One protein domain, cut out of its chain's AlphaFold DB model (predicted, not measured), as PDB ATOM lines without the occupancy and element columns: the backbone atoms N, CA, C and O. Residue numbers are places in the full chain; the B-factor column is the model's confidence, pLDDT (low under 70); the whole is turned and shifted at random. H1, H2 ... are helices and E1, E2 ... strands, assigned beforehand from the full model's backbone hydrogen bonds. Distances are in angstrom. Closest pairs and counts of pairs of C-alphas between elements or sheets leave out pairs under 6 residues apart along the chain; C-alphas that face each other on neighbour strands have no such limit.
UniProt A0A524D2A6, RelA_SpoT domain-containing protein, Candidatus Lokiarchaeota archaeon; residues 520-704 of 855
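This is residues 520 to 704 of the 855 residues of the protein "RelA_SpoT domain-containing protein" of Candidatus Lokiarchaeota archaeon (UniProt A0A524D2A6). A strongly twisted sheet of seven parallel strands, in the order E6, E4, E2, E1, E7, E8, E9, runs through the middle, with H3, H4 and H5 over one face and H2 and H7 over the other: three layers, helices on both faces. H1 grazes the sheet, the small antiparallel pair E3 and E5 lies past one end of E2 and E4, and residues 679 to 684 stick out. The printed part has 185 residues, with seven named helices and nine named strands in the order E1 H1 E2 E3 H2 E4 E5 E6 H3 E7 H4 E8 H5 H6 E9 H7, a mixed class. It is compact, with a radius of gyration of the C-alphas of 15.6 A and spans of 49 by 36 by 30 A.

Inner strand E1, residues 520 to 524, has E7, residues 631 to 636, and E2, residues 550 to 554, as parallel neighbours; within hydrogen-bond range are N 521 and O 632, 2.7 A, and N 553 and O 520, 2.8 A. Beside E2 comes E4, residues 576 to 582, with N 579 and O 552 at 2.8 A, then edge strand E6, residues 600 to 603, with N 602 and O 580 at 2.8 A. Beside E7 comes E8, residues 655 to 659, with N 633 and O 655 at 2.8 A, then edge strand E9, residues 688 to 691, with N 689 and O 656 at 2.8 A. H4, residues 640 to 651, has a height over the sheet of 9.0 A. H3, residues 611 to 623, on the same face, touches H4 with its residues 611 to 614 alone, at a shallow tilt of 27 degrees; the closest C-alphas are Val 614 and Glu 645, 6.4 A. H5, residues 664 to 669, touches H4, C-alphas 643 and 666 closest at 5.5 A. H2, residues 564 to 571, is on the opposite face from H4. H7, residues 695 to 703, on the sheet, touches residues 540 to 544 of H1, residues 532 to 544; C-alphas 544 and 699 are closest, 4.4 A. H6, residues 673 to 676, is not on the sheet. E3, residues 557 to 559, and E5, residues 592 to 594, are antiparallel, with N 593 and O 558 at 2.9 A. E1, H1, E2; E7, H4, E8; and E8, H5, H6, E9 are strand-helix-strand units, parallel neighbours joined through helices, with right-handed crossovers. Every O i to N i+4 pair is within hydrogen-bond range in H1, H2, H3, H4 and H7, and 1 of 2 in H5; H6 is too short for one.

E1 begins at C-alpha 520 (128.297, 70.326, 125.946). H1 is 19.0 A long, E4 18.8 A, H3 18.5 A. H7 ends at C-alpha 703 (130.579, 77.903, 131.930).

The farthest C-alphas, of Asp 590 and Arg 682, are 50.8 A apart. The printed part has no cut; H6 to E9 is a long link. pLDDT is under 70 at residues 526 to 533, 560 to 561, 587 to 591 and 676 to 687.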
ATOM      1  N   VAL A 520     126.929  70.855 125.954       95.62
ATOM      2  CA  VAL A 520     128.297  70.326 125.946       95.62
ATOM      3  C   VAL A 520     128.321  68.970 125.242       95.62
ATOM      4  O   VAL A 520     127.505  68.098 125.529       95.62
ATOM      5  N   ILE A 521     129.260  68.788 124.319       95.69
ATOM      6  CA  ILE A 521     129.552  67.540 123.615       95.69
ATOM      7  C   ILE A 521     130.780  66.896 124.262       95.69
ATOM      8  O   ILE A 521     131.801  67.552 124.462       95.69
ATOM      9  N   ILE A 522     130.693  65.603 124.564       93.25
ATOM     10  CA  ILE A 522     131.811  64.797 125.064       93.25
ATOM     11  C   ILE A 522     132.286  63.881 123.937       93.25
ATOM     12  O   ILE A 522     131.600  62.909 123.600       93.25
ATOM     13  N   ALA A 523     133.462  64.188 123.383       91.00
ATOM     14  CA  ALA A 523     134.093  63.437 122.302       91.00
ATOM     15  C   ALA A 523     135.386  62.776 122.798       91.00
ATOM     16  O   ALA A 523     136.378  63.442 123.086       91.00
ATOM     17  N   GLY A 524     135.401  61.449 122.870       84.06
ATOM     18  CA  GLY A 524     136.582  60.715 123.310       84.06
ATOM     19  C   GLY A 524     136.421  59.211 123.208       84.06
ATOM     20  O   GLY A 524     135.361  58.726 122.803       84.06
ATOM     21  N   SER A 525     137.491  58.482 123.520       72.94
ATOM     22  CA  SER A 525     137.440  57.022 123.591       72.94
ATOM     23  C   SER A 525     136.743  56.554 124.865       72.94
ATOM     24  O   SER A 525     136.873  57.166 125.926       72.94
ATOM     25  N   SER A 526     136.093  55.400 124.767       63.56
ATOM     26  CA  SER A 526     135.640  54.605 125.910       63.56
ATOM     27  C   SER A 526     136.552  53.387 126.147       63.56
ATOM     28  O   SER A 526     136.106  52.398 126.721       63.56
ATOM     29  N   SER A 527     137.790  53.391 125.623       55.50
ATOM     30  CA  SER A 527     138.690  52.227 125.644       55.50
ATOM     31  C   SER A 527     139.372  51.979 126.992       55.50
ATOM     32  O   SER A 527     139.783  52.909 127.676       55.50
ATOM     33  N   ASP A 528     139.570  50.693 127.301       52.41
ATOM     34  CA  ASP A 528     140.114  50.120 128.545       52.41
ATOM     35  C   ASP A 528     141.594  50.404 128.862       52.41
ATOM     36  O   ASP A 528     142.219  49.623 129.585       52.41
ATOM     37  N   SER A 529     142.213  51.475 128.363       53.00
ATOM     38  CA  SER A 529     143.507  51.869 128.929       53.00
ATOM     39  C   SER A 529     143.253  52.467 130.314       53.00
ATOM     40  O   SER A 529     143.236  53.684 130.486       53.00
ATOM     41  N   ILE A 530     143.002  51.597 131.299       52.62
ATOM     42  CA  ILE A 530     143.000  51.912 132.729       52.62
ATOM     43  C   ILE A 530     144.454  52.179 133.111       52.62
ATOM     44  O   ILE A 530     145.106  51.391 133.793       52.62
ATOM     45  N   ASP A 531     144.986  53.276 132.595       59.97
ATOM     46  CA  ASP A 531     146.143  53.904 133.186       59.97
ATOM     47  C   ASP A 531     145.653  54.739 134.374       59.97
ATOM     48  O   ASP A 531     144.536  55.277 134.354       59.97
ATOM     49  N   ALA A 532     146.457  54.831 135.434       59.34
ATOM     50  CA  ALA A 532     146.091  55.612 136.621       59.34
ATOM     51  C   ALA A 532     145.746  57.065 136.238       59.34
ATOM     52  O   ALA A 532     144.803  57.652 136.775       59.34
ATOM     53  N   ASP A 533     146.436  57.581 135.222       67.88
ATOM     54  CA  ASP A 533     146.263  58.914 134.653       67.88
ATOM     55  C   ASP A 533     144.869  59.126 134.033       67.88
ATOM     56  O   ASP A 533     144.272  60.190 134.204       67.88
ATOM     57  N   PHE A 534     144.279  58.110 133.388       75.69
ATOM     58  CA  PHE A 534     142.938  58.232 132.797       75.69
ATOM     59  C   PHE A 534     141.837  58.267 133.864       75.69
ATOM     60  O   PHE A 534     140.845  58.981 133.722       75.69
ATOM     61  N   THR A 535     142.012  57.534 134.968       78.38
ATOM     62  CA  THR A 535     141.053  57.562 136.086       78.38
ATOM     63  C   THR A 535     141.032  58.937 136.755       78.38
ATOM     64  O   THR A 535     139.955  59.463 137.046       78.38
ATOM     65  N   VAL A 536     142.210  59.540 136.953       81.81
ATOM     66  CA  VAL A 536     142.345  60.908 137.478       81.81
ATOM     67  C   VAL A 536     141.682  61.904 136.529       81.81
ATOM     68  O   VAL A 536     140.808  62.653 136.960       81.81
ATOM     69  N   LEU A 537     142.007  61.844 135.233       83.62
ATOM     70  CA  LEU A 537     141.390  62.671 134.195       83.62
ATOM     71  C   LEU A 537     139.859  62.615 134.249       83.62
ATOM     72  O   LEU A 537     139.182  63.643 134.246       83.62
ATOM     73  N   ARG A 538     139.309  61.402 134.323       86.81
ATOM     74  CA  ARG A 538     137.868  61.160 134.342       86.81
ATOM     75  C   ARG A 538     137.197  61.838 135.537       86.81
ATOM     76  O   ARG A 538     136.197  62.531 135.359       86.81
ATOM     77  N   GLN A 539     137.773  61.698 136.732       89.00
ATOM     78  CA  GLN A 539     137.275  62.361 137.941       89.00
ATOM     79  C   GLN A 539     137.385  63.886 137.853       89.00
ATOM     80  O   GLN A 539     136.443  64.585 138.222       89.00
ATOM     81  N   THR A 540     138.483  64.407 137.302       90.69
ATOM     82  CA  THR A 540     138.669  65.844 137.077       90.69
ATOM     83  C   THR A 540     137.572  66.419 136.181       90.69
ATOM     84  O   THR A 540     136.978  67.445 136.521       90.69
ATOM     85  N   VAL A 541     137.253  65.751 135.065       91.19
ATOM     86  CA  VAL A 541     136.175  66.203 134.174       91.19
ATOM     87  C   VAL A 541     134.822  66.113 134.875       91.19
ATOM     88  O   VAL A 541     134.069  67.077 134.819       91.19
ATOM     89  N   ILE A 542     134.516  65.028 135.596       94.12
ATOM     90  CA  ILE A 542     133.254  64.911 136.352       94.12
ATOM     91  C   ILE A 542     133.109  66.063 137.360       94.12
ATOM     92  O   ILE A 542     132.055  66.691 137.445       94.12
ATOM     93  N   GLN A 543     134.162  66.405 138.103       94.50
ATOM     94  CA  GLN A 543     134.121  67.518 139.059       94.50
ATOM     95  C   GLN A 543     133.848  68.872 138.390       94.50
ATOM     96  O   GLN A 543     133.142  69.702 138.965       94.50
ATOM     97  N   ALA A 544     134.336  69.080 137.164       94.56
ATOM     98  CA  ALA A 544     134.123  70.319 136.417       94.56
ATOM     99  C   ALA A 544     132.640  70.596 136.092       94.56
ATOM    100  O   ALA A 544     132.258  71.745 135.895       94.56
ATOM    101  N   PHE A 545     131.783  69.569 136.090       95.62
ATOM    102  CA  PHE A 545     130.345  69.697 135.816       95.62
ATOM    103  C   PHE A 545     129.489  70.053 137.044       95.62
ATOM    104  O   PHE A 545     128.272  70.173 136.912       95.62
ATOM    105  N   ARG A 546     130.083  70.271 138.229       92.44
ATOM    106  CA  ARG A 546     129.350  70.504 139.494       92.44
ATOM    107  C   ARG A 546     128.251  71.574 139.434       92.44
ATOM    108  O   ARG A 546     127.196  71.402 140.044       92.44
ATOM    109  N   ASN A 547     128.484  72.653 138.685       89.69
ATOM    110  CA  ASN A 547     127.551  73.775 138.538       89.69
ATOM    111  C   ASN A 547     126.874  73.809 137.158       89.69
ATOM    112  O   ASN A 547     125.988  74.636 136.933       89.69
ATOM    113  N   TYR A 548     127.249  72.910 136.246       93.00
ATOM    114  CA  TYR A 548     126.672  72.853 134.911       93.00
ATOM    115  C   TYR A 548     125.221  72.372 134.970       93.00
ATOM    116  O   TYR A 548     124.904  71.386 135.638       93.00
ATOM    117  N   ARG A 549     124.335  73.061 134.246       92.81
ATOM    118  CA  ARG A 549     122.922  72.698 134.092       92.81
ATOM    119  C   ARG A 549     122.544  72.795 132.627       92.81
ATOM    120  O   ARG A 549     122.467  73.899 132.097       92.81
ATOM    121  N   GLY A 550     122.325  71.665 131.970       92.75
ATOM    122  CA  GLY A 550     122.068  71.667 130.536       92.75
ATOM    123  C   GLY A 550     122.160  70.296 129.892       92.75
ATOM    124  O   GLY A 550     122.056  69.256 130.549       92.75
ATOM    125  N   ILE A 551     122.348  70.311 128.576       94.12
ATOM    126  CA  ILE A 551     122.353  69.104 127.754       94.12
ATOM    127  C   ILE A 551     123.783  68.614 127.580       94.12
ATOM    128  O   ILE A 551     124.683  69.391 127.256       94.12
ATOM    129  N   LEU A 552     123.975  67.317 127.784       95.19
ATOM    130  CA  LEU A 552     125.217  66.617 127.503       95.19
ATOM    131  C   LEU A 552     124.994  65.689 126.312       95.19
ATOM    132  O   LEU A 552     124.116  64.830 126.360       95.19
ATOM    133  N   ILE A 553     125.767  65.867 125.245       94.94
ATOM    134  CA  ILE A 553     125.693  65.049 124.031       94.94
ATOM    135  C   ILE A 553     126.904  64.120 123.981       94.94
ATOM    136  O   ILE A 553     128.041  64.553 124.163       94.94
ATOM    137  N   SER A 554     126.668  62.844 123.695       92.62
ATOM    138  CA  SER A 554     127.725  61.900 123.329       92.62
ATOM    139  C   SER A 554     127.169  60.796 122.428       92.62
ATOM    140  O   SER A 554     125.954  60.656 122.271       92.62
ATOM    141  N   ARG A 555     128.053  59.996 121.830       88.44
ATOM    142  CA  ARG A 555     127.681  58.847 120.988       88.44
ATOM    143  C   ARG A 555     127.191  57.644 121.827       88.44
ATOM    144  O   ARG A 555     126.431  56.812 121.346       88.44
ATOM    145  N   GLY A 556     127.459  57.646 123.138       78.88
ATOM    146  CA  GLY A 556     126.806  56.748 124.102       78.88
ATOM    147  C   GLY A 556     127.332  55.310 124.103       78.88
ATOM    148  O   GLY A 556     126.824  54.484 124.861       78.88
ATOM    149  N   GLU A 557     128.347  55.007 123.294       81.00
ATOM    150  CA  GLU A 557     128.994  53.704 123.241       81.00
ATOM    151  C   GLU A 557     130.150  53.564 124.213       81.00
ATOM    152  O   GLU A 557     130.971  54.469 124.389       81.00
ATOM    153  N   TYR A 558     130.266  52.373 124.790       74.12
ATOM    154  CA  TYR A 558     131.396  52.043 125.639       74.12
ATOM    155  C   TYR A 558     131.877  50.606 125.486       74.12
ATOM    156  O   TYR A 558     131.158  49.736 124.990       74.12
ATOM    157  N   VAL A 559     133.114  50.378 125.935       70.31
ATOM    158  CA  VAL A 559     133.724  49.054 126.064       70.31
ATOM    159  C   VAL A 559     134.033  48.839 127.542       70.31
ATOM    160  O   VAL A 559     134.844  49.559 128.109       70.31
ATOM    161  N   ASN A 560     133.351  47.874 128.169       67.56
ATOM    162  CA  ASN A 560     133.420  47.510 129.596       67.56
ATOM    163  C   ASN A 560     133.024  48.607 130.604       67.56
ATOM    164  O   ASN A 560     132.041  48.437 131.324       67.56
ATOM    165  N   HIS A 561     133.775  49.706 130.669       69.06
ATOM    166  CA  HIS A 561     133.557  50.825 131.585       69.06
ATOM    167  C   HIS A 561     132.683  51.864 130.882       69.06
ATOM    168  O   HIS A 561     133.019  52.270 129.776       69.06
ATOM    169  N   GLY A 562     131.558  52.259 131.491       75.31
ATOM    170  CA  GLY A 562     130.566  53.166 130.894       75.31
ATOM    171  C   GLY A 562     131.143  54.475 130.329       75.31
ATOM    172  O   GLY A 562     132.314  54.814 130.503       75.31
ATOM    173  N   THR A 563     130.323  55.279 129.659       86.06
ATOM    174  CA  THR A 563     130.791  56.539 129.053       86.06
ATOM    175  C   THR A 563     131.076  57.615 130.100       86.06
ATOM    176  O   THR A 563     130.433  57.653 131.148       86.06
ATOM    177  N   LEU A 564     132.015  58.530 129.815       88.44
ATOM    178  CA  LEU A 564     132.259  59.698 130.680       88.44
ATOM    179  C   LEU A 564     130.990  60.551 130.827       88.44
ATOM    180  O   LEU A 564     130.708  61.063 131.906       88.44
ATOM    181  N   ALA A 565     130.195  60.656 129.759       91.25
ATOM    182  CA  ALA A 565     128.907  61.334 129.803       91.25
ATOM    183  C   ALA A 565     127.911  60.648 130.755       91.25
ATOM    184  O   ALA A 565     127.222  61.327 131.516       91.25
ATOM    185  N   GLY A 566     127.892  59.315 130.772       91.62
ATOM    186  CA  GLY A 566     127.111  58.535 131.725       91.62
ATOM    187  C   GLY A 566     127.552  58.752 133.173       91.62
ATOM    188  O   GLY A 566     126.700  58.920 134.038       91.62
ATOM    189  N   ASP A 567     128.857  58.827 133.448       92.19
ATOM    190  CA  ASP A 567     129.358  59.087 134.808       92.19
ATOM    191  C   ASP A 567     129.017  60.503 135.293       92.19
ATOM    192  O   ASP A 567     128.619  60.693 136.441       92.19
ATOM    193  N   ILE A 568     129.113  61.506 134.412       94.31
ATOM    194  CA  ILE A 568     128.667  62.876 134.710       94.31
ATOM    195  C   ILE A 568     127.169  62.876 135.041       94.31
ATOM    196  O   ILE A 568     126.743  63.507 136.011       94.31
ATOM    197  N   LYS A 569     126.363  62.155 134.255       94.56
ATOM    198  CA  LYS A 569     124.920  62.038 134.481       94.56
ATOM    199  C   LYS A 569     124.592  61.350 135.807       94.56
ATOM    200  O   LYS A 569     123.695  61.806 136.510       94.56
ATOM    201  N   GLU A 570     125.306  60.285 136.153       95.31
ATOM    202  CA  GLU A 570     125.131  59.563 137.417       95.31
ATOM    203  C   GLU A 570     125.449  60.446 138.628       95.31
ATOM    204  O   GLU A 570     124.709  60.430 139.612       95.31
ATOM    205  N   GLN A 571     126.493  61.272 138.530       96.56
ATOM    206  CA  GLN A 571     126.875  62.204 139.590       96.56
ATOM    207  C   GLN A 571     125.908  63.396 139.719       96.56
ATOM    208  O   GLN A 571     125.671  63.878 140.830       96.56
ATOM    209  N   TYR A 572     125.331  63.879 138.609       96.12
ATOM    210  CA  TYR A 572     124.460  65.064 138.582       96.12
ATOM    211  C   TYR A 572     123.111  64.818 137.872       96.12
ATOM    212  O   TYR A 572     122.769  65.523 136.913       96.12
ATOM    213  N   PRO A 573     122.280  63.879 138.358       93.94
ATOM    214  CA  PRO A 573     121.110  63.383 137.629       93.94
ATOM    215  C   PRO A 573     120.033  64.446 137.376       93.94
ATOM    216  O   PRO A 573     119.340  64.380 136.363       93.94
ATOM    217  N   ASN A 574     119.914  65.438 138.263       92.94
ATOM    218  CA  ASN A 574     118.914  66.508 138.161       92.94
ATOM    219  C   ASN A 574     119.393  67.727 137.356       92.94
ATOM    220  O   ASN A 574     118.571  68.546 136.953       92.94
ATOM    221  N   ASN A 575     120.705  67.869 137.148       92.25
ATOM    222  CA  ASN A 575     121.284  69.044 136.493       92.25
ATOM    223  C   ASN A 575     121.646  68.762 135.031       92.25
ATOM    224  O   ASN A 575     121.617  69.670 134.201       92.25
ATOM    225  N   VAL A 576     121.985  67.512 134.718       94.50
ATOM    226  CA  VAL A 576     122.440  67.099 133.392       94.50
ATOM    227  C   VAL A 576     121.387  66.220 132.735       94.50
ATOM    228  O   VAL A 576     120.929  65.241 133.323       94.50
ATOM    229  N   THR A 577     121.020  66.556 131.500       94.12
ATOM    230  CA  THR A 577     120.262  65.662 130.616       94.12
ATOM    231  C   THR A 577     121.213  65.029 129.608       94.12
ATOM    232  O   THR A 577     121.803  65.741 128.794       94.12
ATOM    233  N   PHE A 578     121.369  63.707 129.657       94.06
ATOM    234  CA  PHE A 578     122.261  62.966 128.771       94.06
ATOM    235  C   PHE A 578     121.527  62.486 127.512       94.06
ATOM    236  O   PHE A 578     120.644  61.629 127.564       94.06
ATOM    237  N   LEU A 579     121.922  63.046 126.368       92.94
ATOM    238  CA  LEU A 579     121.431  62.720 125.035       92.94
ATOM    239  C   LEU A 579     122.456  61.851 124.286       92.94
ATOM    240  O   LEU A 579     123.555  62.310 123.962       92.94
ATOM    241  N   GLY A 580     122.088  60.601 123.999       91.44
ATOM    242  CA  GLY A 580     122.941  59.633 123.304       91.44
ATOM    243  C   GLY A 580     122.575  59.474 121.828       91.44
ATOM    244  O   GLY A 580     121.412  59.201 121.525       91.44
ATOM    245  N   TYR A 581     123.545  59.597 120.916       91.00
ATOM    246  CA  TYR A 581     123.350  59.377 119.472       91.00
ATOM    247  C   TYR A 581     123.932  58.042 119.016       91.00
ATOM    248  O   TYR A 581     125.142  57.875 118.925       91.00
ATOM    249  N   ILE A 582     123.041  57.114 118.685       87.94
ATOM    250  CA  ILE A 582     123.325  55.688 118.527       87.94
ATOM    251  C   ILE A 582     122.987  55.274 117.083       87.94
ATOM    252  O   ILE A 582     121.996  55.756 116.528       87.94
ATOM    253  N   PRO A 583     123.740  54.372 116.438       86.56
ATOM    254  CA  PRO A 583     123.343  53.816 115.149       86.56
ATOM    255  C   PRO A 583     122.039  53.000 115.245       86.56
ATOM    256  O   PRO A 583     121.580  52.613 116.325       86.56
ATOM    257  N   HIS A 584     121.403  52.733 114.101       83.38
ATOM    258  CA  HIS A 584     120.226  51.861 114.054       83.38
ATOM    259  C   HIS A 584     120.585  50.409 114.381       83.38
ATOM    260  O   HIS A 584     119.826  49.724 115.064       83.38
ATOM    261  N   LEU A 585     121.742  49.958 113.894       79.38
ATOM    262  CA  LEU A 585     122.312  48.657 114.215       79.38
ATOM    263  C   LEU A 585     123.586  48.863 115.025       79.38
ATOM    264  O   LEU A 585     124.482  49.599 114.617       79.38
ATOM    265  N   ILE A 586     123.646  48.205 116.176       73.38
ATOM    266  CA  ILE A 586     124.843  48.153 117.011       73.38
ATOM    267  C   ILE A 586     125.726  47.033 116.444       73.38
ATOM    268  O   ILE A 586     125.195  45.954 116.154       73.38
ATOM    269  N   PRO A 587     127.042  47.244 116.279       66.69
ATOM    270  CA  PRO A 587     127.948  46.204 115.801       66.69
ATOM    271  C   PRO A 587     127.814  44.926 116.628       66.69
ATOM    272  O   PRO A 587     127.826  44.970 117.855       66.69
ATOM    273  N   SER A 588     127.743  43.772 115.964       56.94
ATOM    274  CA  SER A 588     127.576  42.457 116.603       56.94
ATOM    275  C   SER A 588     128.805  41.973 117.385       56.94
ATOM    276  O   SER A 588     128.888  40.804 117.747       56.94
ATOM    277  N   THR A 589     129.808  42.824 117.589       61.19
ATOM    278  CA  THR A 589     130.935  42.530 118.472       61.19
ATOM    279  C   THR A 589     130.486  42.675 119.921       61.19
ATOM    280  O   THR A 589     130.164  43.785 120.333       61.19
ATOM    281  N   ASP A 590     130.577  41.597 120.709       56.00
ATOM    282  CA  ASP A 590     130.197  41.504 122.139       56.00
ATOM    283  C   ASP A 590     130.873  42.532 123.084       56.00
ATOM    284  O   ASP A 590     130.689  42.494 124.299       56.00
ATOM    285  N   ARG A 591     131.697  43.440 122.550       68.75
ATOM    286  CA  ARG A 591     132.469  44.440 123.295       68.75
ATOM    287  C   ARG A 591     131.804  45.812 123.379       68.75
ATOM    288  O   ARG A 591     132.102  46.527 124.325       68.75
ATOM    289  N   ILE A 592     130.960  46.193 122.415       76.25
ATOM    290  CA  ILE A 592     130.354  47.533 122.380       76.25
ATOM    291  C   ILE A 592     128.975  47.482 123.035       76.25
ATOM    292  O   ILE A 592     128.094  46.754 122.583       76.25
ATOM    293  N   GLN A 593     128.785  48.274 124.088       81.00
ATOM    294  CA  GLN A 593     127.525  48.402 124.818       81.00
ATOM    295  C   GLN A 593     127.000  49.843 124.735       81.00
ATOM    296  O   GLN A 593     127.767  50.782 124.518       81.00
ATOM    297  N   ILE A 594     125.682  50.009 124.885       86.50
ATOM    298  CA  ILE A 594     125.029  51.322 124.990       86.50
ATOM    299  C   ILE A 594     124.926  51.691 126.463       86.50
ATOM    300  O   ILE A 594     124.440  50.886 127.257       86.50
ATOM    301  N   ASP A 595     125.342  52.906 126.819       88.19
ATOM    302  CA  ASP A 595     125.266  53.393 128.195       88.19
ATOM    303  C   ASP A 595     123.806  53.435 128.693       88.19
ATOM    304  O   ASP A 595     122.987  54.174 128.138       88.19
ATOM    305  N   PRO A 596     123.443  52.669 129.739       88.94
ATOM    306  CA  PRO A 596     122.072  52.633 130.243       88.94
ATOM    307  C   PRO A 596     121.649  53.942 130.924       88.94
ATOM    308  O   PRO A 596     120.473  54.108 131.238       88.94
ATOM    309  N   ARG A 597     122.588  54.867 131.170       93.06
ATOM    310  CA  ARG A 597     122.346  56.161 131.829       93.06
ATOM    311  C   ARG A 597     121.912  57.263 130.854       93.06
ATOM    312  O   ARG A 597     121.775  58.412 131.260       93.06
ATOM    313  N   ILE A 598     121.708  56.941 129.575       91.62
ATOM    314  CA  ILE A 598     121.167  57.866 128.570       91.62
ATOM    315  C   ILE A 598     119.707  58.199 128.916       91.62
ATOM    316  O   ILE A 598     118.859  57.311 128.940       91.62
ATOM    317  N   ASP A 599     119.397  59.481 129.129       90.81
ATOM    318  CA  ASP A 599     118.016  59.934 129.361       90.81
ATOM    319  C   ASP A 599     117.192  59.878 128.070       90.81
ATOM    320  O   ASP A 599     116.005  59.553 128.077       90.81
ATOM    321  N   ILE A 600     117.822  60.243 126.950       89.25
ATOM    322  CA  ILE A 600     117.177  60.357 125.645       89.25
ATOM    323  C   ILE A 600     118.088  59.718 124.592       89.25
ATOM    324  O   ILE A 600     119.191  60.203 124.345       89.25
ATOM    325  N   SER A 601     117.634  58.644 123.942       88.06
ATOM    326  CA  SER A 601     118.365  58.025 122.831       88.06
ATOM    327  C   SER A 601     117.872  58.537 121.477       88.06
ATOM    328  O   SER A 601     116.671  58.638 121.210       88.06
ATOM    329  N   ARG A 602     118.804  58.862 120.584       87.38
ATOM    330  CA  ARG A 602     118.535  59.258 119.201       87.38
ATOM    331  C   ARG A 602     119.225  58.298 118.257       87.38
ATOM    332  O   ARG A 602     120.437  58.146 118.291       87.38
ATOM    333  N   HIS A 603     118.433  57.646 117.415       85.00
ATOM    334  CA  HIS A 603     118.940  56.648 116.483       85.00
ATOM    335  C   HIS A 603     119.146  57.222 115.085       85.00
ATOM    336  O   HIS A 603     118.162  57.625 114.457       85.00
ATOM    337  N   SER A 604     120.363  57.159 114.550       84.94
ATOM    338  CA  SER A 604     120.657  57.469 113.142       84.94
ATOM    339  C   SER A 604     120.182  56.335 112.202       84.94
ATOM    340  O   SER A 604     119.595  55.346 112.649       84.94
ATOM    341  N   GLU A 605     120.383  56.462 110.883       80.31
ATOM    342  CA  GLU A 605     120.249  55.344 109.917       80.31
ATOM    343  C   GLU A 605     121.534  54.498 109.786       80.31
ATOM    344  O   GLU A 605     121.612  53.595 108.952       80.31
ATOM    345  N   GLY A 606     122.554  54.793 110.594       75.19
ATOM    346  CA  GLY A 606     123.849  54.126 110.575       75.19
ATOM    347  C   GLY A 606     123.747  52.645 110.926       75.19
ATOM    348  O   GLY A 606     122.899  52.230 111.719       75.19
ATOM    349  N   GLN A 607     124.632  51.846 110.329       76.75
ATOM    350  CA  GLN A 607     124.775  50.417 110.636       76.75
ATOM    351  C   GLN A 607     125.985  50.110 111.535       76.75
ATOM    352  O   GLN A 607     126.242  48.956 111.851       76.75
ATOM    353  N   ASP A 608     126.736  51.151 111.893       79.62
ATOM    354  CA  ASP A 608     127.898  51.149 112.777       79.62
ATOM    355  C   ASP A 608     128.107  52.595 113.270       79.62
ATOM    356  O   ASP A 608     127.555  53.530 112.674       79.62
ATOM    357  N   TYR A 609     128.914  52.790 114.310       80.38
ATOM    358  CA  TYR A 609     129.356  54.108 114.751       80.38
ATOM    359  C   TYR A 609     130.244  54.747 113.691       80.38
ATOM    360  O   TYR A 609     131.335  54.279 113.366       80.38
ATOM    361  N   THR A 610     129.769  55.855 113.135       84.19
ATOM    362  CA  THR A 610     130.452  56.588 112.078       84.19
ATOM    363  C   THR A 610     130.295  58.089 112.295       84.19
ATOM    364  O   THR A 610     129.793  58.563 113.309       84.19
ATOM    365  N   ILE A 611     130.718  58.879 111.311       89.06
ATOM    366  CA  ILE A 611     130.474  60.322 111.326       89.06
ATOM    367  C   ILE A 611     128.980  60.671 111.196       89.06
ATOM    368  O   ILE A 611     128.605  61.821 111.384       89.06
ATOM    369  N   LEU A 612     128.114  59.712 110.846       88.94
ATOM    370  CA  LEU A 612     126.691  59.983 110.654       88.94
ATOM    371  C   LEU A 612     126.004  60.382 111.966       88.94
ATOM    372  O   LEU A 612     125.198  61.304 111.955       88.94
ATOM    373  N   GLU A 613     126.356  59.745 113.081       89.94
ATOM    374  CA  GLU A 613     125.859  60.095 114.419       89.94
ATOM    375  C   GLU A 613     126.258  61.529 114.784       89.94
ATOM    376  O   GLU A 613     125.446  62.292 115.304       89.94
ATOM    377  N   VAL A 614     127.486  61.913 114.417       93.25
ATOM    378  CA  VAL A 614     128.008  63.270 114.606       93.25
ATOM    379  C   VAL A 614     127.211  64.292 113.803       93.25
ATOM    380  O   VAL A 614     126.741  65.298 114.328       93.25
ATOM    381  N   LEU A 615     127.004  64.019 112.516       93.75
ATOM    382  CA  LEU A 615     126.235  64.899 111.639       93.75
ATOM    383  C   LEU A 615     124.751  64.959 112.041       93.75
ATOM    384  O   LEU A 615     124.125  66.003 111.876       93.75
ATOM    385  N   GLN A 616     124.195  63.880 112.602       91.38
ATOM    386  CA  GLN A 616     122.820  63.846 113.099       91.38
ATOM    387  C   GLN A 616     122.614  64.803 114.269       91.38
ATOM    388  O   GLN A 616     121.642  65.554 114.256       91.38
ATOM    389  N   TYR A 617     123.514  64.836 115.254       91.69
ATOM    390  CA  TYR A 617     123.316  65.763 116.363       91.69
ATOM    391  C   TYR A 617     123.520  67.219 115.950       91.69
ATOM    392  O   TYR A 617     122.789  68.087 116.417       91.69
ATOM    393  N   TRP A 618     124.435  67.502 115.019       93.94
ATOM    394  CA  TRP A 618     124.575  68.846 114.451       93.94
ATOM    395  C   TRP A 618     123.332  69.274 113.666       93.94
ATOM    396  O   TRP A 618     122.904  70.425 113.763       93.94
ATOM    397  N   TYR A 619     122.712  68.344 112.940       92.38
ATOM    398  CA  TYR A 619     121.434  68.582 112.276       92.38
ATOM    399  C   TYR A 619     120.304  68.875 113.269       92.38
ATOM    400  O   TYR A 619     119.489  69.771 113.047       92.38
ATOM    401  N   ASP A 620     120.273  68.174 114.396       90.00
ATOM    402  CA  ASP A 620     119.267  68.408 115.423       90.00
ATOM    403  C   ASP A 620     119.478  69.738 116.167       90.00
ATOM    404  O   ASP A 620     118.501  70.426 116.466       90.00
ATOM    405  N   LEU A 621     120.731  70.134 116.421       90.81
ATOM    406  CA  LEU A 621     121.081  71.453 116.969       90.81
ATOM    407  C   LEU A 621     120.644  72.580 116.021       90.81
ATOM    408  O   LEU A 621     120.031  73.553 116.466       90.81
ATOM    409  N   LEU A 622     120.858  72.408 114.710       89.38
ATOM    410  CA  LEU A 622     120.348  73.311 113.672       89.38
ATOM    411  C   LEU A 622     118.822  73.427 113.733       89.38
ATOM    412  O   LEU A 622     118.285  74.535 113.727       89.38
ATOM    413  N   ASN A 623     118.109  72.299 113.803       87.00
ATOM    414  CA  ASN A 623     116.642  72.290 113.866       87.00
ATOM    415  C   ASN A 623     116.106  72.932 115.154       87.00
ATOM    416  O   ASN A 623     115.017  73.504 115.143       87.00
ATOM    417  N   ALA A 624     116.875  72.875 116.243       87.94
ATOM    418  CA  ALA A 624     116.574  73.562 117.492       87.94
ATOM    419  C   ALA A 624     116.883  75.072 117.460       87.94
ATOM    420  O   ALA A 624     116.519  75.779 118.398       87.94
ATOM    421  N   GLY A 625     117.528  75.574 116.399       86.25
ATOM    422  CA  GLY A 625     117.954  76.971 116.292       86.25
ATOM    423  C   GLY A 625     119.109  77.321 117.232       86.25
ATOM    424  O   GLY A 625     119.250  78.479 117.618       86.25
ATOM    425  N   ILE A 626     119.910  76.329 117.634       87.69
ATOM    426  CA  ILE A 626     121.062  76.539 118.511       87.69
ATOM    427  C   ILE A 626     122.242  77.004 117.660       87.69
ATOM    428  O   ILE A 626     122.702  76.294 116.768       87.69
ATOM    429  N   ASP A 627     122.738  78.204 117.960       83.06
ATOM    430  CA  ASP A 627     123.986  78.726 117.409       83.06
ATOM    431  C   ASP A 627     125.162  77.813 117.830       83.06
ATOM    432  O   ASP A 627     125.347  77.614 119.036       83.06
ATOM    433  N   PRO A 628     125.975  77.285 116.887       87.19
ATOM    434  CA  PRO A 628     127.172  76.501 117.201       87.19
ATOM    435  C   PRO A 628     128.124  77.172 118.184       87.19
ATOM    436  O   PRO A 628     128.753  76.486 118.980       87.19
ATOM    437  N   GLY A 629     128.192  78.502 118.185       82.00
ATOM    438  CA  GLY A 629     129.001  79.254 119.132       82.00
ATOM    439  C   GLY A 629     128.597  79.032 120.593       82.00
ATOM    440  O   GLY A 629     129.433  79.116 121.484       82.00
ATOM    441  N   ASN A 630     127.341  78.675 120.857       84.94
ATOM    442  CA  ASN A 630     126.857  78.334 122.198       84.94
ATOM    443  C   ASN A 630     127.047  76.846 122.546       84.94
ATOM    444  O   ASN A 630     126.549  76.383 123.576       84.94
ATOM    445  N   VAL A 631     127.730  76.088 121.685       91.19
ATOM    446  CA  VAL A 631     128.039  74.672 121.875       91.19
ATOM    447  C   VAL A 631     129.509  74.537 122.244       91.19
ATOM    448  O   VAL A 631     130.390  75.110 121.597       91.19
ATOM    449  N   LYS A 632     129.777  73.740 123.276       92.62
ATOM    450  CA  LYS A 632     131.143  73.410 123.690       92.62
ATOM    451  C   LYS A 632     131.416  71.944 123.464       92.62
ATOM    452  O   LYS A 632     130.541  71.121 123.692       92.62
ATOM    453  N   LEU A 633     132.627  71.605 123.059       94.06
ATOM    454  CA  LEU A 633     133.084  70.232 122.929       94.06
ATOM    455  C   LEU A 633     134.310  70.025 123.810       94.06
ATOM    456  O   LEU A 633     135.253  70.811 123.753       94.06
ATOM    457  N   ILE A 634     134.298  68.953 124.598       92.88
ATOM    458  CA  ILE A 634     135.466  68.472 125.332       92.88
ATOM    459  C   ILE A 634     135.994  67.234 124.614       92.88
ATOM    460  O   ILE A 634     135.298  66.220 124.519       92.88
ATOM    461  N   GLY A 635     137.214  67.353 124.097       89.62
ATOM    462  CA  GLY A 635     137.948  66.313 123.391       89.62
ATOM    463  C   GLY A 635     139.005  65.664 124.283       89.62
ATOM    464  O   GLY A 635     139.784  66.366 124.929       89.62
ATOM    465  N   PHE A 636     139.076  64.337 124.301       87.12
ATOM    466  CA  PHE A 636     140.139  63.597 124.989       87.12
ATOM    467  C   PHE A 636     140.341  62.220 124.350       87.12
ATOM    468  O   PHE A 636     139.369  61.587 123.940       87.12
ATOM    469  N   ASP A 637     141.585  61.743 124.290       81.81
ATOM    470  CA  ASP A 637     141.932  60.434 123.716       81.81
ATOM    471  C   ASP A 637     141.282  60.190 122.325       81.81
ATOM    472  O   ASP A 637     141.079  61.120 121.536       81.81
ATOM    473  N   GLY A 638     140.942  58.947 121.980       82.12
ATOM    474  CA  GLY A 638     140.094  58.625 120.835       82.12
ATOM    475  C   GLY A 638     140.847  58.260 119.564       82.12
ATOM    476  O   GLY A 638     142.062  58.403 119.439       82.12
ATOM    477  N   GLY A 639     140.088  57.760 118.592       84.31
ATOM    478  CA  GLY A 639     140.588  57.412 117.264       84.31
ATOM    479  C   GLY A 639     140.195  58.433 116.199       84.31
ATOM    480  O   GLY A 639     139.751  59.546 116.480       84.31
ATOM    481  N   THR A 640     140.284  58.016 114.938       83.94
ATOM    482  CA  THR A 640     139.963  58.838 113.762       83.94
ATOM    483  C   THR A 640     138.589  59.513 113.828       83.94
ATOM    484  O   THR A 640     138.447  60.652 113.388       83.94
ATOM    485  N   LEU A 641     137.576  58.840 114.386       85.94
ATOM    486  CA  LEU A 641     136.225  59.394 114.502       85.94
ATOM    487  C   LEU A 641     136.167  60.569 115.488       85.94
ATOM    488  O   LEU A 641     135.627  61.608 115.127       85.94
ATOM    489  N   THR A 642     136.801  60.456 116.659       88.25
ATOM    490  CA  THR A 642     136.950  61.565 117.619       88.25
ATOM    491  C   THR A 642     137.669  62.746 116.976       88.25
ATOM    492  O   THR A 642     137.249  63.889 117.116       88.25
ATOM    493  N   ALA A 643     138.722  62.490 116.197       87.06
ATOM    494  CA  ALA A 643     139.445  63.559 115.518       87.06
ATOM    495  C   ALA A 643     138.607  64.256 114.431       87.06
ATOM    496  O   ALA A 643     138.762  65.458 114.220       87.06
ATOM    497  N   LEU A 644     137.730  63.533 113.727       89.69
ATOM    498  CA  LEU A 644     136.773  64.132 112.790       89.69
ATOM    499  C   LEU A 644     135.668  64.901 113.524       89.69
ATOM    500  O   LEU A 644     135.323  65.999 113.102       89.69
ATOM    501  N   GLU A 645     135.149  64.358 114.625       92.88
ATOM    502  CA  GLU A 645     134.126  64.976 115.473       92.88
ATOM    503  C   GLU A 645     134.589  66.336 116.013       92.88
ATOM    504  O   GLU A 645     133.915  67.352 115.825       92.88
ATOM    505  N   THR A 646     135.801  66.379 116.565       91.00
ATOM    506  CA  THR A 646     136.437  67.609 117.038       91.00
ATOM    507  C   THR A 646     136.643  68.618 115.904       91.00
ATOM    508  O   THR A 646     136.337  69.800 116.059       91.00
ATOM    509  N   ARG A 647     137.110  68.170 114.730       89.88
ATOM    510  CA  ARG A 647     137.300  69.038 113.553       89.88
ATOM    511  C   ARG A 647     135.983  69.588 112.999       89.88
ATOM    512  O   ARG A 647     135.961  70.742 112.585       89.88
ATOM    513  N   ILE A 648     134.898  68.807 113.011       93.19
ATOM    514  CA  ILE A 648     133.551  69.277 112.641       93.19
ATOM    515  C   ILE A 648     133.110  70.391 113.583       93.19
ATOM    516  O   ILE A 648     132.681  71.439 113.112       93.19
ATOM    517  N   ALA A 649     133.247  70.186 114.896       91.88
ATOM    518  CA  ALA A 649     132.856  71.187 115.880       91.88
ATOM    519  C   ALA A 649     133.602  72.511 115.659       91.88
ATOM    520  O   ALA A 649     132.973  73.565 115.598       91.88
ATOM    521  N   ILE A 650     134.917  72.449 115.416       86.62
ATOM    522  CA  ILE A 650     135.714  73.628 115.051       86.62
ATOM    523  C   ILE A 650     135.207  74.254 113.742       86.62
ATOM    524  O   ILE A 650     135.010  75.462 113.680       86.62
ATOM    525  N   ALA A 651     134.997  73.460 112.688       87.19
ATOM    526  CA  ALA A 651     134.568  73.969 111.383       87.19
ATOM    527  C   ALA A 651     133.174  74.621 111.419       87.19
ATOM    528  O   ALA A 651     132.911  75.529 110.638       87.19
ATOM    529  N   PHE A 652     132.290  74.181 112.317       89.38
ATOM    530  CA  PHE A 652     130.953  74.756 112.490       89.38
ATOM    531  C   PHE A 652     130.922  75.946 113.459       89.38
ATOM    532  O   PHE A 652     129.874  76.561 113.613       89.38
ATOM    533  N   GLY A 653     132.049  76.301 114.087       83.56
ATOM    534  CA  GLY A 653     132.148  77.467 114.972       83.56
ATOM    535  C   GLY A 653     131.888  77.182 116.453       83.56
ATOM    536  O   GLY A 653     131.646  78.118 117.211       83.56
ATOM    537  N   ALA A 654     131.934  75.916 116.873       88.12
ATOM    538  CA  ALA A 654     131.849  75.528 118.278       88.12
ATOM    539  C   ALA A 654     133.157  75.801 119.024       88.12
ATOM    540  O   ALA A 654     134.245  75.765 118.444       88.12
ATOM    541  N   GLN A 655     133.061  75.982 120.341       86.00
ATOM    542  CA  GLN A 655     134.244  76.032 121.191       86.00
ATOM    543  C   GLN A 655     134.727  74.623 121.509       86.00
ATOM    544  O   GLN A 655     133.977  73.802 122.031       86.00
ATOM    545  N   VAL A 656     136.001  74.356 121.274       89.19
ATOM    546  CA  VAL A 656     136.613  73.055 121.517       89.19
ATOM    547  C   VAL A 656     137.696  73.172 122.578       89.19
ATOM    548  O   VAL A 656     138.641  73.942 122.435       89.19
ATOM    549  N   GLY A 657     137.587  72.369 123.627       89.69
ATOM    550  CA  GLY A 657     138.626  72.162 124.624       89.69
ATOM    551  C   GLY A 657     139.198  70.756 124.494       89.69
ATOM    552  O   GLY A 657     138.461  69.797 124.685       89.69
ATOM    553  N   ILE A 658     140.485  70.607 124.177       88.25
ATOM    554  CA  ILE A 658     141.155  69.292 124.187       88.25
ATOM    555  C   ILE A 658     141.972  69.206 125.455       88.25
ATOM    556  O   ILE A 658     142.795  70.080 125.730       88.25
ATOM    557  N   ILE A 659     141.745  68.144 126.214       86.94
ATOM    558  CA  ILE A 659     142.441  67.953 127.475       86.94
ATOM    559  C   ILE A 659     143.880  67.514 127.199       86.94
ATOM    560  O   ILE A 659     144.125  66.565 126.446       86.94
ATOM    561  N   GLU A 660     144.843  68.213 127.794       83.25
ATOM    562  CA  GLU A 660     146.258  67.905 127.625       83.25
ATOM    563  C   GLU A 660     146.594  66.498 128.128       83.25
ATOM    564  O   GLU A 660     145.948  65.971 129.037       83.25
ATOM    565  N   LYS A 661     147.627  65.881 127.542       75.62
ATOM    566  CA  LYS A 661     148.129  64.550 127.937       75.62
ATOM    567  C   LYS A 661     147.057  63.446 127.947       75.62
ATOM    568  O   LYS A 661     147.277  62.395 128.528       75.62
ATOM    569  N   SER A 662     145.919  63.662 127.284       75.31
ATOM    570  CA  SER A 662     144.848  62.665 127.173       75.31
ATOM    571  C   SER A 662     145.152  61.556 126.159       75.31
ATOM    572  O   SER A 662     144.466  60.544 126.153       75.31
ATOM    573  N   GLY A 663     146.187  61.725 125.327       76.00
ATOM    574  CA  GLY A 663     146.566  60.758 124.296       76.00
ATOM    575  C   GLY A 663     145.640  60.775 123.075       76.00
ATOM    576  O   GLY A 663     144.870  61.716 122.864       76.00
ATOM    577  N   GLY A 664     145.761  59.738 122.246       80.88
ATOM    578  CA  GLY A 664     144.894  59.502 121.093       80.88
ATOM    579  C   GLY A 664     144.894  60.596 120.021       80.88
ATOM    580  O   GLY A 664     145.705  61.524 119.999       80.88
ATOM    581  N   ALA A 665     143.942  60.479 119.100       78.62
ATOM    582  CA  ALA A 665     143.817  61.362 117.948       78.62
ATOM    583  C   ALA A 665     143.325  62.775 118.324       78.62
ATOM    584  O   ALA A 665     143.548  63.722 117.569       78.62
ATOM    585  N   ALA A 666     142.691  62.951 119.493       75.00
ATOM    586  CA  ALA A 666     142.424  64.282 120.033       75.00
ATOM    587  C   ALA A 666     143.733  65.013 120.381       75.00
ATOM    588  O   ALA A 666     143.881  66.181 120.031       75.00
ATOM    589  N   ALA A 667     144.721  64.343 120.987       74.31
ATOM    590  CA  ALA A 667     146.012  64.971 121.277       74.31
ATOM    591  C   ALA A 667     146.823  65.294 120.010       74.31
ATOM    592  O   ALA A 667     147.584  66.258 120.006       74.31
ATOM    593  N   GLU A 668     146.650  64.556 118.910       77.88
ATOM    594  CA  GLU A 668     147.313  64.876 117.635       77.88
ATOM    595  C   GLU A 668     146.896  66.247 117.080       77.88
ATOM    596  O   GLU A 668     147.726  66.956 116.510       77.88
ATOM    597  N   LEU A 669     145.645  66.671 117.311       75.06
ATOM    598  CA  LEU A 669     145.163  68.004 116.925       75.06
ATOM    599  C   LEU A 669     145.941  69.125 117.614       75.06
ATOM    600  O   LEU A 669     146.109  70.192 117.026       75.06
ATOM    601  N   ILE A 670     146.468  68.873 118.820       72.81
ATOM    602  CA  ILE A 670     147.321  69.824 119.541       72.81
ATOM    603  C   ILE A 670     148.572  70.147 118.733       72.81
ATOM    604  O   ILE A 670     149.122  71.216 118.941       72.81
ATOM    605  N   ASN A 671     149.018  69.275 117.821       73.44
ATOM    606  CA  ASN A 671     150.226  69.450 117.014       73.44
ATOM    607  C   ASN A 671     149.956  69.773 115.534       73.44
ATOM    608  O   ASN A 671     150.901  70.018 114.788       73.44
ATOM    609  N   ASP A 672     148.693  69.818 115.111       76.00
ATOM    610  CA  ASP A 672     148.305  70.019 113.714       76.00
ATOM    611  C   ASP A 672     148.280  71.518 113.356       76.00
ATOM    612  O   ASP A 672     147.340  72.240 113.693       76.00
ATOM    613  N   GLU A 673     149.326  72.005 112.677       70.38
ATOM    614  CA  GLU A 673     149.504  73.431 112.344       70.38
ATOM    615  C   GLU A 673     148.319  74.048 111.584       70.38
ATOM    616  O   GLU A 673     147.998  75.216 111.804       70.38
ATOM    617  N   TRP A 674     147.606  73.273 110.761       71.69
ATOM    618  CA  TRP A 674     146.435  73.762 110.019       71.69
ATOM    619  C   TRP A 674     145.212  74.013 110.907       71.69
ATOM    620  O   TRP A 674     144.357  74.848 110.596       71.69
ATOM    621  N   TRP A 675     145.122  73.291 112.022       70.69
ATOM    622  CA  TRP A 675     144.058  73.458 113.008       70.69
ATOM    623  C   TRP A 675     144.483  74.381 114.161       70.69
ATOM    624  O   TRP A 675     143.616  75.018 114.761       70.69
ATOM    625  N   LYS A 676     145.795  74.545 114.400       59.25
ATOM    626  CA  LYS A 676     146.372  75.550 115.312       59.25
ATOM    627  C   LYS A 676     146.299  76.980 114.778       59.25
ATOM    628  O   LYS A 676     145.978  77.886 115.544       59.25
ATOM    629  N   GLN A 677     146.674  77.192 113.514       50.75
ATOM    630  CA  GLN A 677     146.826  78.520 112.920       50.75
ATOM    631  C   GLN A 677     145.557  78.895 112.139       50.75
ATOM    632  O   GLN A 677     145.074  78.121 111.310       50.75
ATOM    633  N   SER A 678     144.989  80.075 112.397       47.22
ATOM    634  CA  SER A 678     144.001  80.689 111.503       47.22
ATOM    635  C   SER A 678     144.756  81.384 110.377       47.22
ATOM    636  O   SER A 678     145.584  82.255 110.634       47.22
ATOM    637  N   LYS A 679     144.485  81.006 109.127       43.88
ATOM    638  CA  LYS A 679     145.126  81.610 107.955       43.88
ATOM    639  C   LYS A 679     144.268  82.665 107.272       43.88
ATOM    640  O   LYS A 679     144.295  82.804 106.058       43.88
ATOM    641  N   GLU A 680     143.573  83.440 108.088       39.19
ATOM    642  CA  GLU A 680     143.281  84.823 107.762       39.19
ATOM    643  C   GLU A 680     144.184  85.672 108.646       39.19
ATOM    644  O   GLU A 680     144.180  85.607 109.873       39.19
ATOM    645  N   THR A 681     145.026  86.439 107.985       41.00
ATOM    646  CA  THR A 681     145.567  87.684 108.509       41.00
ATOM    647  C   THR A 681     144.487  88.451 109.264       41.00
ATOM    648  O   THR A 681     143.432  88.689 108.677       41.00
ATOM    649  N   ARG A 682     144.781  88.849 110.513       41.03
ATOM    650  CA  ARG A 682     143.847  89.283 111.580       41.03
ATOM    651  C   ARG A 682     143.373  88.091 112.412       41.03
ATOM    652  O   ARG A 682     142.310  87.579 112.122       41.03
ATOM    653  N   GLU A 683     144.127  87.655 113.427       37.62
ATOM    654  CA  GLU A 683     143.705  86.557 114.321       37.62
ATOM    655  C   GLU A 683     142.215  86.654 114.713       37.62
ATOM    656  O   GLU A 683     141.844  87.538 115.491       37.62
ATOM    657  N   PRO A 684     141.353  85.723 114.270       38.66
ATOM    658  CA  PRO A 684     140.140  85.397 114.980       38.66
ATOM    659  C   PRO A 684     140.455  84.127 115.767       38.66
ATOM    660  O   PRO A 684     140.624  83.055 115.192       38.66
ATOM    661  N   LYS A 685     140.617  84.300 117.082       49.38
ATOM    662  CA  LYS A 685     140.697  83.289 118.148       49.38
ATOM    663  C   LYS A 685     140.723  81.828 117.721       49.38
ATOM    664  O   LYS A 685     139.817  81.310 117.068       49.38
ATOM    665  N   ARG A 686     141.656  81.094 118.325       53.91
ATOM    666  CA  ARG A 686     141.581  79.637 118.378       53.91
ATOM    667  C   ARG A 686     140.208  79.223 118.933       53.91
ATOM    668  O   ARG A 686     139.969  79.287 120.135       53.91
ATOM    669  N   LEU A 687     139.346  78.691 118.060       63.41
ATOM    670  CA  LEU A 687     138.166  77.894 118.439       63.41
ATOM    671  C   LEU A 687     138.556  76.641 119.240       63.41
ATOM    672  O   LEU A 687     137.700  75.877 119.669       63.41
ATOM    673  N   PHE A 688     139.855  76.429 119.427       73.38
ATOM    674  CA  PHE A 688     140.470  75.315 120.096       73.38
ATOM    675  C   PHE A 688     141.351  75.792 121.273       73.38
ATOM    676  O   PHE A 688     142.301  76.552 121.081       73.38
ATOM    677  N   LYS A 689     141.064  75.326 122.494       78.44
ATOM    678  CA  LYS A 689     141.861  75.566 123.708       78.44
ATOM    679  C   LYS A 689     142.445  74.247 124.217       78.44
ATOM    680  O   LYS A 689     141.750  73.235 124.286       78.44
ATOM    681  N   ILE A 690     143.718  74.270 124.601       81.81
ATOM    682  CA  ILE A 690     144.333  73.169 125.348       81.81
ATOM    683  C   ILE A 690     143.923  73.356 126.807       81.81
ATOM    684  O   ILE A 690     144.160  74.422 127.374       81.81
ATOM    685  N   LEU A 691     143.271  72.353 127.387       84.12
ATOM    686  CA  LEU A 691     142.800  72.391 128.764       84.12
ATOM    687  C   LEU A 691     143.761  71.588 129.653       84.12
ATOM    688  O   LEU A 691     143.889  70.379 129.439       84.12
ATOM    689  N   PRO A 692     144.417  72.221 130.643       84.19
ATOM    690  CA  PRO A 692     145.073  71.516 131.738       84.19
ATOM    691  C   PRO A 692     144.116  70.531 132.412       84.19
ATOM    692  O   PRO A 692     142.901  70.747 132.429       84.19
ATOM    693  N   GLN A 693     144.657  69.465 133.004       85.06
ATOM    694  CA  GLN A 693     143.873  68.490 133.774       85.06
ATOM    695  C   GLN A 693     143.481  69.039 135.159       85.06
ATOM    696  O   GLN A 693     143.711  68.408 136.188       85.06
ATOM    697  N   GLU A 694     142.864  70.218 135.178       87.56
ATOM    698  CA  GLU A 694     142.429  70.941 136.369       87.56
ATOM    699  C   GLU A 694     140.928  71.218 136.271       87.56
ATOM    700  O   GLU A 694     140.448  71.824 135.308       87.56
ATOM    701  N   SER A 695     140.164  70.771 137.271       88.56
ATOM    702  CA  SER A 695     138.697  70.814 137.228       88.56
ATOM    703  C   SER A 695     138.162  72.244 137.155       88.56
ATOM    704  O   SER A 695     137.184  72.483 136.455       88.56
ATOM    705  N   GLU A 696     138.833  73.209 137.787       85.19
ATOM    706  CA  GLU A 696     138.474  74.630 137.735       85.19
ATOM    707  C   GLU A 696     138.667  75.234 136.338       85.19
ATOM    708  O   GLU A 696     137.830  76.010 135.875       85.19
ATOM    709  N   VAL A 697     139.728  74.851 135.620       83.25
ATOM    710  CA  VAL A 697     139.980  75.339 134.255       83.25
ATOM    711  C   VAL A 697     138.958  74.762 133.278       83.25
ATOM    712  O   VAL A 697     138.399  75.496 132.459       83.25
ATOM    713  N   ILE A 698     138.663  73.465 133.395       89.12
ATOM    714  CA  ILE A 698     137.634  72.801 132.585       89.12
ATOM    715  C   ILE A 698     136.249  73.378 132.909       89.12
ATOM    716  O   ILE A 698     135.475  73.653 131.993       89.12
ATOM    717  N   GLN A 699     135.948  73.634 134.183       89.62
ATOM    718  CA  GLN A 699     134.694  74.257 134.609       89.62
ATOM    719  C   GLN A 699     134.539  75.656 134.005       89.62
ATOM    720  O   GLN A 699     133.524  75.952 133.377       89.62
ATOM    721  N   ASN A 700     135.576  76.492 134.116       83.62
ATOM    722  CA  ASN A 700     135.603  77.819 133.503       83.62
ATOM    723  C   ASN A 700     135.380  77.743 131.988       83.62
ATOM    724  O   ASN A 700     134.643  78.555 131.425       83.62
ATOM    725  N   PHE A 701     135.983  76.755 131.320       86.56
ATOM    726  CA  PHE A 701     135.736  76.510 129.905       86.56
ATOM    727  C   PHE A 701     134.281  76.134 129.640       86.56
ATOM    728  O   PHE A 701     133.722  76.673 128.696       86.56
ATOM    729  N   ILE A 702     133.650  75.276 130.448       88.81
ATOM    730  CA  ILE A 702     132.252  74.841 130.284       88.81
ATOM    731  C   ILE A 702     131.252  75.974 130.551       88.81
ATOM    732  O   ILE A 702     130.236  76.065 129.863       88.81
ATOM    733  N   GLU A 703     131.544  76.892 131.468       82.44
ATOM    734  CA  GLU A 703     130.579  77.903 131.930       82.44
ATOM    735  C   GLU A 703     130.652  79.235 131.172       82.44
ATOM    736  O   GLU A 703     129.618  79.853 130.931       82.44
ATOM    737  N   ARG A 704     131.838  79.673 130.726       74.38
ATOM    738  CA  ARG A 704     131.997  81.015 130.127       74.38
ATOM    739  C   ARG A 704     131.298  81.178 128.767       74.38
ATOM    740  O   ARG A 704     131.559  80.366 127.883       74.38
TER     741      ARG A 704